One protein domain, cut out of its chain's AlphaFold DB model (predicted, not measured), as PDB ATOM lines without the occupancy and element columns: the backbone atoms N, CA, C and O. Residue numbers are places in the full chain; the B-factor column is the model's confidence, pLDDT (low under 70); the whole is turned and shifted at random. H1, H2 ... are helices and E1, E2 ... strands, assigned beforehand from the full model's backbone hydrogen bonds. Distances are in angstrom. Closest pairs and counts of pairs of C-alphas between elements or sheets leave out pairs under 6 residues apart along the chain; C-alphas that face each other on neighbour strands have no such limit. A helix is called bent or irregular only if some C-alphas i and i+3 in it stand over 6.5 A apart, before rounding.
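This is residues 108 to 218 of the 218 residues of an uncharacterized protein of Desulfobacterales bacterium (UniProt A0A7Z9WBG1). A small parallel sheet of three strands has helices over one face: the long arm H2b of the bent helix H2 crosses slantwise over E1 and E2, and the short H3 lies over E3. H1 packs on the last residues of H2b, off the sheet at one end of the domain, while the other arm, H2a, only grazes the sheet at the opposite end. The printed part has 111 residues with three named helices and three named strands, in the order H1, E1, H2, E2, H3, E3; the sheet runs E1, E2, E3, and the class is mixed. The whole is compact, with a radius of gyration of the C-alphas of 14.6 A and spans of 38 by 29 by 24 A.

H1 is residues 116 to 125, 14.2 A long, and begins at C-alpha 116 (102.181, 135.488, 73.074). E1 is residues 146 to 150. H2, residues 160 to 183, was assigned as one helix by its hydrogen bonds but is bent, with C-alphas 167 and 170 8.1 A apart. Its arms are H2a, residues 160 to 167, and H2b, residues 170 to 183, 21.5 A long; H2b is irregular, with C-alphas 170 and 173 7.2 A apart. E2 is residues 187 to 193, 19.8 A long. H3, residues 194 to 199, is irregular, with C-alphas 195 and 198 7.7 A apart. E3 is residues 208 to 213, 15.8 A long, and ends at C-alpha 213 (93.242, 107.886, 82.211).

E2 is the inner strand. E1 and E2 are parallel at 17 degrees, with N 147 and O 187 2.9 A apart, within hydrogen-bond range. E2 and E3 are parallel at 28 degrees, with N 209 and O 188 2.8 A apart, also within range. The units E1, H2, E2 and E2, H3, E3 are strand-helix-strand units, two parallel neighbour strands with a helix between, each with a right-handed crossover. H2b is on the sheet at a height of 9.9 A, over E1 and E2, at 35 degrees to E2 on the local plane. H3, on the same face, runs along E3 at 18 degrees on the local plane; the closest C-alphas are those of Asp 194 and Ser 212, 4.9 A apart. H2b touches H1 with residues 178 to 183 alone, at a steep tilt of 66 degrees; the closest C-alphas, of Pro 116 and Ala 182, are 4.4 A apart. H2a and H3 only just touch, with 3 pairs of C-alphas within 8 A, the closest those of Gln 166 and Gln 199 at 6.2 A. H1 and H3 are apart. Every O i to N i+4 pair is within range in H1 and H2a, against 9 of 10 in H2b and 0 of 2 in H3, where 1 of 3 O i to N i+3 pairs is.

The C-alphas of Lys 113 and Pro 218, the two farthest apart, are 41.6 A from each other. The printed part has no cut. The link from H1 to E1, residues 126 to 145, is long. The mean pLDDT of the printed part is 86.5, and residues 129 to 133 and 217 to 218 are under 70.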
ATOM      1  N   VAL A 108      89.485 140.349  78.664       86.00
ATOM      2  CA  VAL A 108      89.996 140.574  77.311       86.00
ATOM      3  C   VAL A 108      88.989 139.986  76.324       86.00
ATOM      4  O   VAL A 108      88.898 138.767  76.201       86.00
ATOM      5  N   GLU A 109      88.248 140.843  75.615       82.69
ATOM      6  CA  GLU A 109      87.186 140.417  74.685       82.69
ATOM      7  C   GLU A 109      87.675 139.444  73.599       82.69
ATOM      8  O   GLU A 109      86.962 138.514  73.233       82.69
ATOM      9  N   ASP A 110      88.885 139.654  73.072       89.44
ATOM     10  CA  ASP A 110      89.466 138.808  72.029       89.44
ATOM     11  C   ASP A 110      90.973 138.628  72.244       89.44
ATOM     12  O   ASP A 110      91.817 139.320  71.661       89.44
ATOM     13  N   PHE A 111      91.315 137.670  73.105       91.69
ATOM     14  CA  PHE A 111      92.701 137.338  73.429       91.69
ATOM     15  C   PHE A 111      93.469 136.743  72.235       91.69
ATOM     16  O   PHE A 111      94.699 136.730  72.250       91.69
ATOM     17  N   SER A 112      92.782 136.291  71.174       89.56
ATOM     18  CA  SER A 112      93.423 135.687  69.996       89.56
ATOM     19  C   SER A 112      94.259 136.680  69.180       89.56
ATOM     20  O   SER A 112      95.152 136.284  68.430       89.56
ATOM     21  N   LYS A 113      93.994 137.981  69.354       92.06
ATOM     22  CA  LYS A 113      94.726 139.081  68.711       92.06
ATOM     23  C   LYS A 113      95.984 139.501  69.466       92.06
ATOM     24  O   LYS A 113      96.803 140.232  68.909       92.06
ATOM     25  N   LEU A 114      96.124 139.083  70.721       93.06
ATOM     26  CA  LEU A 114      97.266 139.444  71.547       93.06
ATOM     27  C   LEU A 114      98.495 138.634  71.153       93.06
ATOM     28  O   LEU A 114      98.420 137.467  70.759       93.06
ATOM     29  N   LYS A 115      99.666 139.254  71.286       92.06
ATOM     30  CA  LYS A 115     100.926 138.543  71.079       92.06
ATOM     31  C   LYS A 115     101.156 137.566  72.235       92.06
ATOM     32  O   LYS A 115     100.805 137.881  73.372       92.06
ATOM     33  N   PRO A 116     101.865 136.444  72.011       89.69
ATOM     34  CA  PRO A 116     102.181 135.488  73.074       89.69
ATOM     35  C   PRO A 116     102.799 136.135  74.320       89.69
ATOM     36  O   PRO A 116     102.440 135.798  75.439       89.69
ATOM     37  N   MET A 117     103.695 137.110  74.136       88.31
ATOM     38  CA  MET A 117     104.329 137.835  75.243       88.31
ATOM     39  C   MET A 117     103.331 138.664  76.069       88.31
ATOM     40  O   MET A 117     103.469 138.727  77.287       88.31
ATOM     41  N   GLU A 118     102.338 139.277  75.424       89.50
ATOM     42  CA  GLU A 118     101.296 140.068  76.094       89.50
ATOM     43  C   GLU A 118     100.370 139.147  76.895       89.50
ATOM     44  O   GLU A 118     100.098 139.419  78.060       89.50
ATOM     45  N   LEU A 119      99.983 137.999  76.323       89.62
ATOM     46  CA  LEU A 119      99.207 136.973  77.028       89.62
ATOM     47  C   LEU A 119      99.936 136.453  78.268       89.62
ATOM     48  O   LEU A 119      99.342 136.354  79.337       89.62
ATOM     49  N   ARG A 120     101.234 136.153  78.148       87.62
ATOM     50  CA  ARG A 120     102.053 135.716  79.290       87.62
ATOM     51  C   ARG A 120     102.072 136.761  80.400       87.62
ATOM     52  O   ARG A 120     101.904 136.399  81.557       87.62
ATOM     53  N   ALA A 121     102.268 138.033  80.048       85.00
ATOM     54  CA  ALA A 121     102.273 139.119  81.021       85.00
ATOM     55  C   ALA A 121     100.927 139.214  81.755       85.00
ATOM     56  O   ALA A 121     100.924 139.224  82.979       85.00
ATOM     57  N   LEU A 122      99.805 139.174  81.029       86.94
ATOM     58  CA  LEU A 122      98.463 139.208  81.622       86.94
ATOM     59  C   LEU A 122      98.203 138.027  82.567       86.94
ATOM     60  O   LEU A 122      97.711 138.224  83.673       86.94
ATOM     61  N   ILE A 123      98.576 136.804  82.167       85.31
ATOM     62  CA  ILE A 123      98.409 135.607  83.007       85.31
ATOM     63  C   ILE A 123      99.206 135.748  84.314       85.31
ATOM     64  O   ILE A 123      98.677 135.484  85.395       85.31
ATOM     65  N   MET A 124     100.461 136.203  84.233       82.06
ATOM     66  CA  MET A 124     101.304 136.399  85.416       82.06
ATOM     67  C   MET A 124     100.823 137.561  86.295       82.06
ATOM     68  O   MET A 124     100.855 137.463  87.521       82.06
ATOM     69  N   GLU A 125     100.342 138.653  85.697       82.69
ATOM     70  CA  GLU A 125      99.780 139.799  86.421       82.69
ATOM     71  C   GLU A 125      98.484 139.452  87.155       82.69
ATOM     72  O   GLU A 125      98.283 139.936  88.268       82.69
ATOM     73  N   ALA A 126      97.670 138.555  86.594       82.12
ATOM     74  CA  ALA A 126      96.491 137.992  87.246       82.12
ATOM     75  C   ALA A 126      96.832 137.024  88.403       82.12
ATOM     76  O   ALA A 126      95.932 136.535  89.083       82.12
ATOM     77  N   GLY A 127      98.119 136.755  88.658       79.44
ATOM     78  CA  GLY A 127      98.573 135.899  89.756       79.44
ATOM     79  C   GLY A 127      98.512 134.401  89.453       79.44
ATOM     80  O   GLY A 127      98.678 133.593  90.367       79.44
ATOM     81  N   PHE A 128      98.305 134.006  88.193       79.81
ATOM     82  CA  PHE A 128      98.371 132.601  87.801       79.81
ATOM     83  C   PHE A 128      99.827 132.144  87.701       79.81
ATOM     84  O   PHE A 128     100.520 132.357  86.705       79.81
ATOM     85  N   ASP A 129     100.273 131.460  88.750       69.88
ATOM     86  CA  ASP A 129     101.618 130.891  88.853       69.88
ATOM     87  C   ASP A 129     101.763 129.552  88.104       69.88
ATOM     88  O   ASP A 129     102.850 128.998  87.999       69.88
ATOM     89  N   THR A 130     100.681 129.011  87.530       65.50
ATOM     90  CA  THR A 130     100.661 127.686  86.880       65.50
ATOM     91  C   THR A 130     101.719 127.541  85.777       65.50
ATOM     92  O   THR A 130     102.187 126.439  85.491       65.50
ATOM     93  N   LEU A 131     102.128 128.659  85.172       69.50
ATOM     94  CA  LEU A 131     103.104 128.705  84.087       69.50
ATOM     95  C   LEU A 131     104.509 129.132  84.541       69.50
ATOM     96  O   LEU A 131     105.434 129.138  83.730       69.50
ATOM     97  N   SER A 132     104.728 129.431  85.824       65.50
ATOM     98  CA  SER A 132     106.062 129.796  86.323       65.50
ATOM     99  C   SER A 132     107.053 128.638  86.325       65.50
ATOM    100  O   SER A 132     108.263 128.867  86.267       65.50
ATOM    101  N   SER A 133     106.547 127.400  86.311       67.62
ATOM    102  CA  SER A 133     107.339 126.185  86.094       67.62
ATOM    103  C   SER A 133     108.068 126.185  84.743       67.62
ATOM    104  O   SER A 133     109.113 125.550  84.618       67.62
ATOM    105  N   ILE A 134     107.555 126.926  83.752       75.38
ATOM    106  CA  ILE A 134     108.195 127.139  82.449       75.38
ATOM    107  C   ILE A 134     109.309 128.179  82.595       75.38
ATOM    108  O   ILE A 134     110.464 127.926  82.251       75.38
ATOM    109  N   SER A 135     108.960 129.366  83.092       73.25
ATOM    110  CA  SER A 135     109.898 130.414  83.481       73.25
ATOM    111  C   SER A 135     109.150 131.536  84.193       73.25
ATOM    112  O   SER A 135     108.036 131.894  83.812       73.25
ATOM    113  N   SER A 136     109.804 132.156  85.173       71.62
ATOM    114  CA  SER A 136     109.281 133.355  85.820       71.62
ATOM    115  C   SER A 136     109.338 134.592  84.926       71.62
ATOM    116  O   SER A 136     108.639 135.543  85.217       71.62
ATOM    117  N   VAL A 137     110.117 134.616  83.841       78.12
ATOM    118  CA  VAL A 137     110.215 135.793  82.964       78.12
ATOM    119  C   VAL A 137     109.513 135.501  81.629       78.12
ATOM    120  O   VAL A 137     109.991 134.653  80.870       78.12
ATOM    121  N   PRO A 138     108.412 136.204  81.280       77.75
ATOM    122  CA  PRO A 138     107.625 135.950  80.065       77.75
ATOM    123  C   PRO A 138     108.429 135.876  78.760       77.75
ATOM    124  O   PRO A 138     108.110 135.095  77.857       77.75
ATOM    125  N   SER A 139     109.476 136.696  78.645       78.81
ATOM    126  CA  SER A 139     110.328 136.774  77.454       78.81
ATOM    127  C   SER A 139     111.314 135.611  77.326       78.81
ATOM    128  O   SER A 139     111.839 135.394  76.237       78.81
ATOM    129  N   THR A 140     111.548 134.845  78.395       82.50
ATOM    130  CA  THR A 140     112.513 133.735  78.411       82.50
ATOM    131  C   THR A 140     111.856 132.361  78.372       82.50
ATOM    132  O   THR A 140     112.533 131.361  78.604       82.50
ATOM    133  N   TRP A 141     110.551 132.281  78.104       83.06
ATOM    134  CA  TRP A 141     109.895 130.983  77.962       83.06
ATOM    135  C   TRP A 141     110.502 130.211  76.784       83.06
ATOM    136  O   TRP A 141     110.566 130.761  75.677       83.06
ATOM    137  N   PRO A 142     110.934 128.955  76.996       82.00
ATOM    138  CA  PRO A 142     111.378 128.097  75.913       82.00
ATOM    139  C   PRO A 142     110.231 127.811  74.943       82.00
ATOM    140  O   PRO A 142     109.054 128.019  75.244       82.00
ATOM    141  N   HIS A 143     110.585 127.296  73.768       82.25
ATOM    142  CA  HIS A 143     109.588 126.707  72.887       82.25
ATOM    143  C   HIS A 143     108.937 125.506  73.584       82.25
ATOM    144  O   HIS A 143     109.637 124.639  74.109       82.25
ATOM    145  N   VAL A 144     107.607 125.472  73.588       87.69
ATOM    146  CA  VAL A 144     106.818 124.360  74.116       87.69
ATOM    147  C   VAL A 144     106.205 123.635  72.929       87.69
ATOM    148  O   VAL A 144     105.365 124.199  72.240       87.69
ATOM    149  N   ASP A 145     106.602 122.388  72.687       90.50
ATOM    150  CA  ASP A 145     106.028 121.591  71.595       90.50
ATOM    151  C   ASP A 145     104.611 121.096  71.928       90.50
ATOM    152  O   ASP A 145     103.737 121.024  71.057       90.50
ATOM    153  N   CYS A 146     104.399 120.725  73.194       92.62
ATOM    154  CA  CYS A 146     103.203 120.043  73.672       92.62
ATOM    155  C   CYS A 146     102.800 120.544  75.061       92.62
ATOM    156  O   CYS A 146     103.594 120.492  76.000       92.62
ATOM    157  N   LEU A 147     101.546 120.974  75.191       91.75
ATOM    158  CA  LEU A 147     100.906 121.295  76.462       91.75
ATOM    159  C   LEU A 147     100.209 120.047  77.014       91.75
ATOM    160  O   LEU A 147      99.540 119.336  76.269       91.75
ATOM    161  N   ILE A 148     100.337 119.786  78.313       92.50
ATOM    162  CA  ILE A 148      99.552 118.755  79.000       92.50
ATOM    163  C   ILE A 148      98.688 119.455  80.044       92.50
ATOM    164  O   ILE A 148      99.215 120.106  80.944       92.50
ATOM    165  N   ILE A 149      97.373 119.312  79.920       90.94
ATOM    166  CA  ILE A 149      96.393 119.801  80.889       90.94
ATOM    167  C   ILE A 149      95.835 118.578  81.606       90.94
ATOM    168  O   ILE A 149      95.241 117.705  80.979       90.94
ATOM    169  N   SER A 150      96.059 118.495  82.914       90.31
ATOM    170  CA  SER A 150      95.582 117.382  83.734       90.31
ATOM    171  C   SER A 150      94.304 117.774  84.460       90.31
ATOM    172  O   SER A 150      94.332 118.661  85.308       90.31
ATOM    173  N   ALA A 151      93.209 117.075  84.167       90.00
ATOM    174  CA  ALA A 151      91.977 117.099  84.951       90.00
ATOM    175  C   ALA A 151      91.936 115.961  85.995       90.00
ATOM    176  O   ALA A 151      90.882 115.647  86.538       90.00
ATOM    177  N   LEU A 152      93.078 115.313  86.257       88.38
ATOM    178  CA  LEU A 152      93.194 114.222  87.221       88.38
ATOM    179  C   LEU A 152      93.362 114.770  88.638       88.38
ATOM    180  O   LEU A 152      94.176 115.669  88.865       88.38
ATOM    181  N   ASP A 153      92.649 114.190  89.596       86.12
ATOM    182  CA  ASP A 153      92.912 114.392  91.016       86.12
ATOM    183  C   ASP A 153      94.007 113.413  91.471       86.12
ATOM    184  O   ASP A 153      93.892 112.192  91.342       86.12
ATOM    185  N   MET A 154      95.111 113.970  91.970       77.69
ATOM    186  CA  MET A 154      96.276 113.197  92.414       77.69
ATOM    187  C   MET A 154      96.188 112.770  93.875       77.69
ATOM    188  O   MET A 154      97.079 112.066  94.318       77.69
ATOM    189  N   ASP A 155      95.159 113.195  94.608       82.00
ATOM    190  CA  ASP A 155      94.903 112.865  96.011       82.00
ATOM    191  C   ASP A 155      93.526 112.179  96.104       82.00
ATOM    192  O   ASP A 155      92.560 112.738  95.581       82.00
ATOM    193  N   PRO A 156      93.394 110.992  96.736       75.56
ATOM    194  CA  PRO A 156      92.141 110.238  96.772       75.56
ATOM    195  C   PRO A 156      91.005 110.950  97.518       75.56
ATOM    196  O   PRO A 156      89.859 110.518  97.401       75.56
ATOM    197  N   ILE A 157      91.299 111.992  98.304       81.19
ATOM    198  CA  ILE A 157      90.281 112.813  98.974       81.19
ATOM    199  C   ILE A 157      90.032 114.156  98.270       81.19
ATOM    200  O   ILE A 157      89.211 114.939  98.745       81.19
ATOM    201  N   SER A 158      90.707 114.431  97.149       83.19
ATOM    202  CA  SER A 158      90.429 115.591  96.296       83.19
ATOM    203  C   SER A 158      89.481 115.213  95.165       83.19
ATOM    204  O   SER A 158      89.671 114.211  94.483       83.19
ATOM    205  N   CYS A 159      88.496 116.071  94.921       84.69
ATOM    206  CA  CYS A 159      87.648 116.047  93.728       84.69
ATOM    207  C   CYS A 159      87.685 117.394  92.985       84.69
ATOM    208  O   CYS A 159      86.766 117.735  92.242       84.69
ATOM    209  N   THR A 160      88.727 118.194  93.224       87.69
ATOM    210  CA  THR A 160      88.815 119.588  92.777       87.69
ATOM    211  C   THR A 160      88.828 119.686  91.255       87.69
ATOM    212  O   THR A 160      88.043 120.442  90.679       87.69
ATOM    213  N   ASN A 161      89.687 118.906  90.591       89.19
ATOM    214  CA  ASN A 161      89.822 118.962  89.135       89.19
ATOM    215  C   ASN A 161      88.596 118.364  88.441       89.19
ATOM    216  O   ASN A 161      88.106 118.926  87.459       89.19
ATOM    217  N   ARG A 162      88.040 117.287  89.007       87.69
ATOM    218  CA  ARG A 162      86.746 116.729  88.600       87.69
ATOM    219  C   ARG A 162      85.627 117.772  88.665       87.69
ATOM    220  O   ARG A 162      84.921 117.984  87.680       87.69
ATOM    221  N   GLN A 163      85.486 118.460  89.794       87.88
ATOM    222  CA  GLN A 163      84.439 119.463  89.980       87.88
ATOM    223  C   GLN A 163      84.618 120.658  89.034       87.88
ATOM    224  O   GLN A 163      83.641 121.164  88.476       87.88
ATOM    225  N   ALA A 164      85.859 121.101  88.821       89.06
ATOM    226  CA  ALA A 164      86.175 122.154  87.862       89.06
ATOM    227  C   ALA A 164      85.772 121.748  86.436       89.06
ATOM    228  O   ALA A 164      85.138 122.535  85.733       89.06
ATOM    229  N   LEU A 165      86.060 120.506  86.032       89.81
ATOM    230  CA  LEU A 165      85.668 119.983  84.725       89.81
ATOM    231  C   LEU A 165      84.141 119.971  84.567       89.81
ATOM    232  O   LEU A 165      83.636 120.497  83.585       89.81
ATOM    233  N   GLN A 166      83.395 119.471  85.552       88.62
ATOM    234  CA  GLN A 166      81.924 119.422  85.487       88.62
ATOM    235  C   GLN A 166      81.264 120.807  85.460       88.62
ATOM    236  O   GLN A 166      80.256 121.006  84.788       88.62
ATOM    237  N   THR A 167      81.805 121.772  86.205       89.19
ATOM    238  CA  THR A 167      81.182 123.101  86.343       89.19
ATOM    239  C   THR A 167      81.619 124.090  85.272       89.19
ATOM    240  O   THR A 167      80.889 125.034  84.983       89.19
ATOM    241  N   SER A 168      82.801 123.886  84.690       89.50
ATOM    242  CA  SER A 168      83.456 124.860  83.814       89.50
ATOM    243  C   SER A 168      83.897 124.270  82.471       89.50
ATOM    244  O   SER A 168      84.656 124.920  81.754       89.50
ATOM    245  N   ALA A 169      83.406 123.082  82.087       90.44
ATOM    246  CA  ALA A 169      83.718 122.429  80.806       90.44
ATOM    247  C   ALA A 169      83.560 123.362  79.599       90.44
ATOM    248  O   ALA A 169      84.381 123.344  78.685       90.44
ATOM    249  N   GLN A 170      82.545 124.226  79.619       91.44
ATOM    250  CA  GLN A 170      82.282 125.203  78.559       91.44
ATOM    251  C   GLN A 170      83.448 126.175  78.301       91.44
ATOM    252  O   GLN A 170      83.570 126.689  77.196       91.44
ATOM    253  N   HIS A 171      84.315 126.410  79.291       91.06
ATOM    254  CA  HIS A 171      85.475 127.299  79.182       91.06
ATOM    255  C   HIS A 171      86.750 126.575  78.723       91.06
ATOM    256  O   HIS A 171      87.760 127.227  78.458       91.06
ATOM    257  N   LEU A 172      86.731 125.239  78.610       91.88
ATOM    258  CA  LEU A 172      87.900 124.466  78.177       91.88
ATOM    259  C   LEU A 172      88.434 124.873  76.798       91.88
ATOM    260  O   LEU A 172      89.656 124.983  76.684       91.88
ATOM    261  N   PRO A 173      87.604 125.103  75.760       92.88
ATOM    262  CA  PRO A 173      88.126 125.465  74.445       92.88
ATOM    263  C   PRO A 173      88.929 126.770  74.489       92.88
ATOM    264  O   PRO A 173      90.054 126.811  73.985       92.88
ATOM    265  N   ASP A 174      88.398 127.787  75.172       92.06
ATOM    266  CA  ASP A 174      89.052 129.087  75.333       92.06
ATOM    267  C   ASP A 174      90.327 128.967  76.174       92.06
ATOM    268  O   ASP A 174      91.364 129.519  75.807       92.06
ATOM    269  N   ALA A 175      90.296 128.188  77.261       90.50
ATOM    270  CA  ALA A 175      91.464 127.957  78.109       90.50
ATOM    271  C   ALA A 175      92.596 127.237  77.354       90.50
ATOM    272  O   ALA A 175      93.753 127.652  77.429       90.50
ATOM    273  N   VAL A 176      92.274 126.190  76.581       92.62
ATOM    274  CA  VAL A 176      93.246 125.482  75.730       92.62
ATOM    275  C   VAL A 176      93.833 126.441  74.698       92.62
ATOM    276  O   VAL A 176      95.051 126.493  74.535       92.62
ATOM    277  N   GLN A 177      92.993 127.233  74.028       93.19
ATOM    278  CA  GLN A 177      93.448 128.182  73.016       93.19
ATOM    279  C   GLN A 177      94.358 129.262  73.615       93.19
ATOM    280  O   GLN A 177      95.429 129.528  73.066       93.19
ATOM    281  N   LEU A 178      93.968 129.853  74.748       92.25
ATOM    282  CA  LEU A 178      94.747 130.852  75.478       92.25
ATOM    283  C   LEU A 178      96.139 130.309  75.824       92.25
ATOM    284  O   LEU A 178      97.151 130.947  75.524       92.25
ATOM    285  N   LEU A 179      96.202 129.112  76.416       91.19
ATOM    286  CA  LEU A 179      97.461 128.495  76.825       91.19
ATOM    287  C   LEU A 179      98.323 128.093  75.624       91.19
ATOM    288  O   LEU A 179      99.537 128.308  75.653       91.19
ATOM    289  N   SER A 180      97.731 127.570  74.548       91.62
ATOM    290  CA  SER A 180      98.443 127.280  73.299       91.62
ATOM    291  C   SER A 180      99.046 128.537  72.674       91.62
ATOM    292  O   SER A 180     100.212 128.518  72.283       91.62
ATOM    293  N   LEU A 181      98.311 129.654  72.630       91.56
ATOM    294  CA  LEU A 181      98.824 130.929  72.118       91.56
ATOM    295  C   LEU A 181      99.930 131.506  73.011       91.56
ATOM    296  O   LEU A 181     100.957 131.957  72.503       91.56
ATOM    297  N   ALA A 182      99.757 131.458  74.334       90.19
ATOM    298  CA  ALA A 182     100.757 131.940  75.281       90.19
ATOM    299  C   ALA A 182     102.055 131.121  75.197       90.19
ATOM    300  O   ALA A 182     103.151 131.681  75.154       90.19
ATOM    301  N   THR A 183     101.964 129.795  75.139       89.06
ATOM    302  CA  THR A 183     103.136 128.899  75.138       89.06
ATOM    303  C   THR A 183     103.752 128.700  73.750       89.06
ATOM    304  O   THR A 183     104.949 128.438  73.645       89.06
ATOM    305  N   GLY A 184     102.967 128.867  72.683       89.38
ATOM    306  CA  GLY A 184     103.338 128.483  71.320       89.38
ATOM    307  C   GLY A 184     103.155 126.989  71.030       89.38
ATOM    308  O   GLY A 184     103.648 126.514  70.006       89.38
ATOM    309  N   ALA A 185     102.471 126.250  71.912       92.00
ATOM    310  CA  ALA A 185     102.255 124.818  71.758       92.00
ATOM    311  C   ALA A 185     101.333 124.498  70.580       92.00
ATOM    312  O   ALA A 185     100.186 124.943  70.518       92.00
ATOM    313  N   SER A 186     101.840 123.668  69.666       91.06
ATOM    314  CA  SER A 186     101.083 123.163  68.511       91.06
ATOM    315  C   SER A 186     100.252 121.919  68.835       91.06
ATOM    316  O   SER A 186      99.357 121.554  68.072       91.06
ATOM    317  N   LYS A 187     100.555 121.259  69.958       95.25
ATOM    318  CA  LYS A 187      99.855 120.076  70.459       95.25
ATOM    319  C   LYS A 187      99.384 120.316  71.883       95.25
ATOM    320  O   LYS A 187     100.098 120.922  72.681       95.25
ATOM    321  N   CYS A 188      98.213 119.789  72.209       95.06
ATOM    322  CA  CYS A 188      97.694 119.769  73.569       95.06
ATOM    323  C   CYS A 188      97.180 118.367  73.892       95.06
ATOM    324  O   CYS A 188      96.517 117.746  73.067       95.06
ATOM    325  N   ILE A 189      97.467 117.869  75.090       95.75
ATOM    326  CA  ILE A 189      96.895 116.637  75.628       95.75
ATOM    327  C   ILE A 189      96.075 117.014  76.854       95.75
ATOM    328  O   ILE A 189      96.623 117.506  77.838       95.75
ATOM    329  N   LEU A 190      94.771 116.778  76.791       94.56
ATOM    330  CA  LEU A 190      93.869 116.914  77.923       94.56
ATOM    331  C   LEU A 190      93.707 115.534  78.572       94.56
ATOM    332  O   LEU A 190      93.058 114.657  78.007       94.56
ATOM    333  N   ALA A 191      94.358 115.320  79.713       94.00
ATOM    334  CA  ALA A 191      94.292 114.073  80.468       94.00
ATOM    335  C   ALA A 191      93.093 114.103  81.421       94.00
ATOM    336  O   ALA A 191      93.031 114.964  82.300       94.00
ATOM    337  N   ILE A 192      92.149 113.181  81.244       92.06
ATOM    338  CA  ILE A 192      90.853 113.178  81.936       92.06
ATOM    339  C   ILE A 192      90.588 111.796  82.531       92.06
ATOM    340  O   ILE A 192      90.966 110.798  81.912       92.06
ATOM    341  N   PRO A 193      89.931 111.712  83.700       89.75
ATOM    342  CA  PRO A 193      89.424 110.446  84.213       89.75
ATOM    343  C   PRO A 193      88.532 109.708  83.202       89.75
ATOM    344  O   PRO A 193      87.653 110.311  82.587       89.75
ATOM    345  N   ASP A 194      88.709 108.392  83.066       90.62
ATOM    346  CA  ASP A 194      87.919 107.562  82.136       90.62
ATOM    347  C   ASP A 194      86.398 107.716  82.324       90.62
ATOM    348  O   ASP A 194      85.627 107.655  81.367       90.62
ATOM    349  N   ASP A 195      85.956 107.932  83.562       87.38
ATOM    350  CA  ASP A 195      84.552 108.094  83.941       87.38
ATOM    351  C   ASP A 195      84.017 109.527  83.764       87.38
ATOM    352  O   ASP A 195      82.921 109.817  84.230       87.38
ATOM    353  N   MET A 196      84.780 110.410  83.111       88.88
ATOM    354  CA  MET A 196      84.433 111.818  82.877       88.88
ATOM    355  C   MET A 196      84.559 112.255  81.413       88.88
ATOM    356  O   MET A 196      84.501 113.444  81.098       88.88
ATOM    357  N   MET A 197      84.752 111.308  80.497       89.94
ATOM    358  CA  MET A 197      84.884 111.593  79.064       89.94
ATOM    359  C   MET A 197      83.644 112.274  78.464       89.94
ATOM    360  O   MET A 197      83.754 112.984  77.471       89.94
ATOM    361  N   ASP A 198      82.475 112.081  79.073       90.12
ATOM    362  CA  ASP A 198      81.204 112.712  78.709       90.12
ATOM    363  C   ASP A 198      81.142 114.212  79.045       90.12
ATOM    364  O   ASP A 198      80.287 114.920  78.520       90.12
ATOM    365  N   GLN A 199      82.043 114.704  79.901       89.38
ATOM    366  CA  GLN A 199      82.115 116.115  80.295       89.38
ATOM    367  C   GLN A 199      82.933 116.965  79.315       89.38
ATOM    368  O   GLN A 199      82.988 118.189  79.442       89.38
ATOM    369  N   VAL A 200      83.608 116.339  78.350       89.56
ATOM    370  CA  VAL A 200      84.439 117.052  77.380       89.56
ATOM    371  C   VAL A 200      83.557 117.680  76.305       89.56
ATOM    372  O   VAL A 200      82.743 116.973  75.715       89.56
ATOM    373  N   PRO A 201      83.734 118.975  75.989       89.06
ATOM    374  CA  PRO A 201      83.042 119.590  74.865       89.06
ATOM    375  C   PRO A 201      83.348 118.880  73.540       89.06
ATOM    376  O   PRO A 201      84.493 118.510  73.279       89.06
ATOM    377  N   ASP A 202      82.349 118.794  72.658       85.56
ATOM    378  CA  ASP A 202      82.483 118.171  71.331       85.56
ATOM    379  C   ASP A 202      83.566 118.831  70.458       85.56
ATOM    380  O   ASP A 202      84.135 118.203  69.561       85.56
ATOM    381  N   SER A 203      83.850 120.113  70.705       88.06
ATOM    382  CA  SER A 203      84.834 120.897  69.967       88.06
ATOM    383  C   SER A 203      85.946 121.399  70.882       88.06
ATOM    384  O   SER A 203      85.718 122.254  71.739       88.06
ATOM    385  N   LEU A 204      87.167 120.932  70.632       90.94
ATOM    386  CA  LEU A 204      88.398 121.492  71.189       90.94
ATOM    387  C   LEU A 204      89.246 122.119  70.068       90.94
ATOM    388  O   LEU A 204      89.080 121.758  68.898       90.94
ATOM    389  N   PRO A 205      90.165 123.047  70.393       89.50
ATOM    390  CA  PRO A 205      91.074 123.629  69.412       89.50
ATOM    391  C   PRO A 205      91.884 122.572  68.647       89.50
ATOM    392  O   PRO A 205      92.255 121.526  69.187       89.50
ATOM    393  N   ASN A 206      92.200 122.869  67.383       83.44
ATOM    394  CA  ASN A 206      92.993 121.986  66.526       83.44
ATOM    395  C   ASN A 206      94.322 121.598  67.194       83.44
ATOM    396  O   ASN A 206      95.040 122.452  67.706       83.44
ATOM    397  N   GLY A 207      94.665 120.308  67.143       86.56
ATOM    398  CA  GLY A 207      95.874 119.775  67.781       86.56
ATOM    399  C   GLY A 207      95.697 119.400  69.255       86.56
ATOM    400  O   GLY A 207      96.641 118.879  69.853       86.56
ATOM    401  N   CYS A 208      94.509 119.611  69.834       93.19
ATOM    402  CA  CYS A 208      94.148 119.072  71.139       93.19
ATOM    403  C   CYS A 208      93.665 117.618  71.018       93.19
ATOM    404  O   CYS A 208      92.822 117.292  70.182       93.19
ATOM    405  N   MET A 209      94.209 116.741  71.856       94.19
ATOM    406  CA  MET A 209      93.839 115.337  71.975       94.19
ATOM    407  C   MET A 209      93.378 115.065  73.402       94.19
ATOM    408  O   MET A 209      93.989 115.549  74.354       94.19
ATOM    409  N   VAL A 210      92.339 114.252  73.558       94.44
ATOM    410  CA  VAL A 210      91.872 113.809  74.875       94.44
ATOM    411  C   VAL A 210      92.504 112.458  75.191       94.44
ATOM    412  O   VAL A 210      92.425 111.527  74.388       94.44
ATOM    413  N   ALA A 211      93.147 112.358  76.349       94.75
ATOM    414  CA  ALA A 211      93.701 111.123  76.878       94.75
ATOM    415  C   ALA A 211      92.858 110.665  78.071       94.75
ATOM    416  O   ALA A 211      92.833 111.319  79.110       94.75
ATOM    417  N   SER A 212      92.190 109.529  77.899       93.19
ATOM    418  CA  SER A 212      91.434 108.845  78.948       93.19
ATOM    419  C   SER A 212      92.415 108.131  79.884       93.19
ATOM    420  O   SER A 212      93.249 107.348  79.415       93.19
ATOM    421  N   ILE A 213      92.368 108.447  81.179       90.56
ATOM    422  CA  ILE A 213      93.242 107.886  82.211       90.56
ATOM    423  C   ILE A 213      92.402 107.223  83.308       90.56
ATOM    424  O   ILE A 213      91.491 107.824  83.877       90.56
ATOM    425  N   ALA A 214      92.761 105.993  83.671       85.38
ATOM    426  CA  ALA A 214      92.122 105.284  84.774       85.38
ATOM    427  C   ALA A 214      92.389 105.975  86.126       85.38
ATOM    428  O   ALA A 214      93.519 106.379  86.410       85.38
ATOM    429  N   ASN A 215      91.375 106.019  86.999       76.56
ATOM    430  CA  ASN A 215      91.489 106.526  88.373       76.56
ATOM    431  C   ASN A 215      92.341 105.579  89.231       76.56
ATOM    432  O   ASN A 215      91.845 104.639  89.859       76.56
ATOM    433  N   VAL A 216      93.652 105.808  89.216       74.38
ATOM    434  CA  VAL A 216      94.636 105.025  89.962       74.38
ATOM    435  C   VAL A 216      95.506 105.979  90.761       74.38
ATOM    436  O   VAL A 216      96.238 106.780  90.183       74.38
ATOM    437  N   TYR A 217      95.458 105.865  92.086       68.12
ATOM    438  CA  TYR A 217      96.421 106.543  92.946       68.12
ATOM    439  C   TYR A 217      97.715 105.704  93.034       68.12
ATOM    440  O   TYR A 217      97.609 104.478  93.196       68.12
ATOM    441  N   PRO A 218      98.903 106.319  92.865       60.38
ATOM    442  CA  PRO A 218     100.194 105.625  92.879       60.38
ATOM    443  C   PRO A 218     100.638 105.091  94.248       60.38
ATOM    444  O   PRO A 218     100.214 105.629  95.293       60.38
TER     445      PRO A 218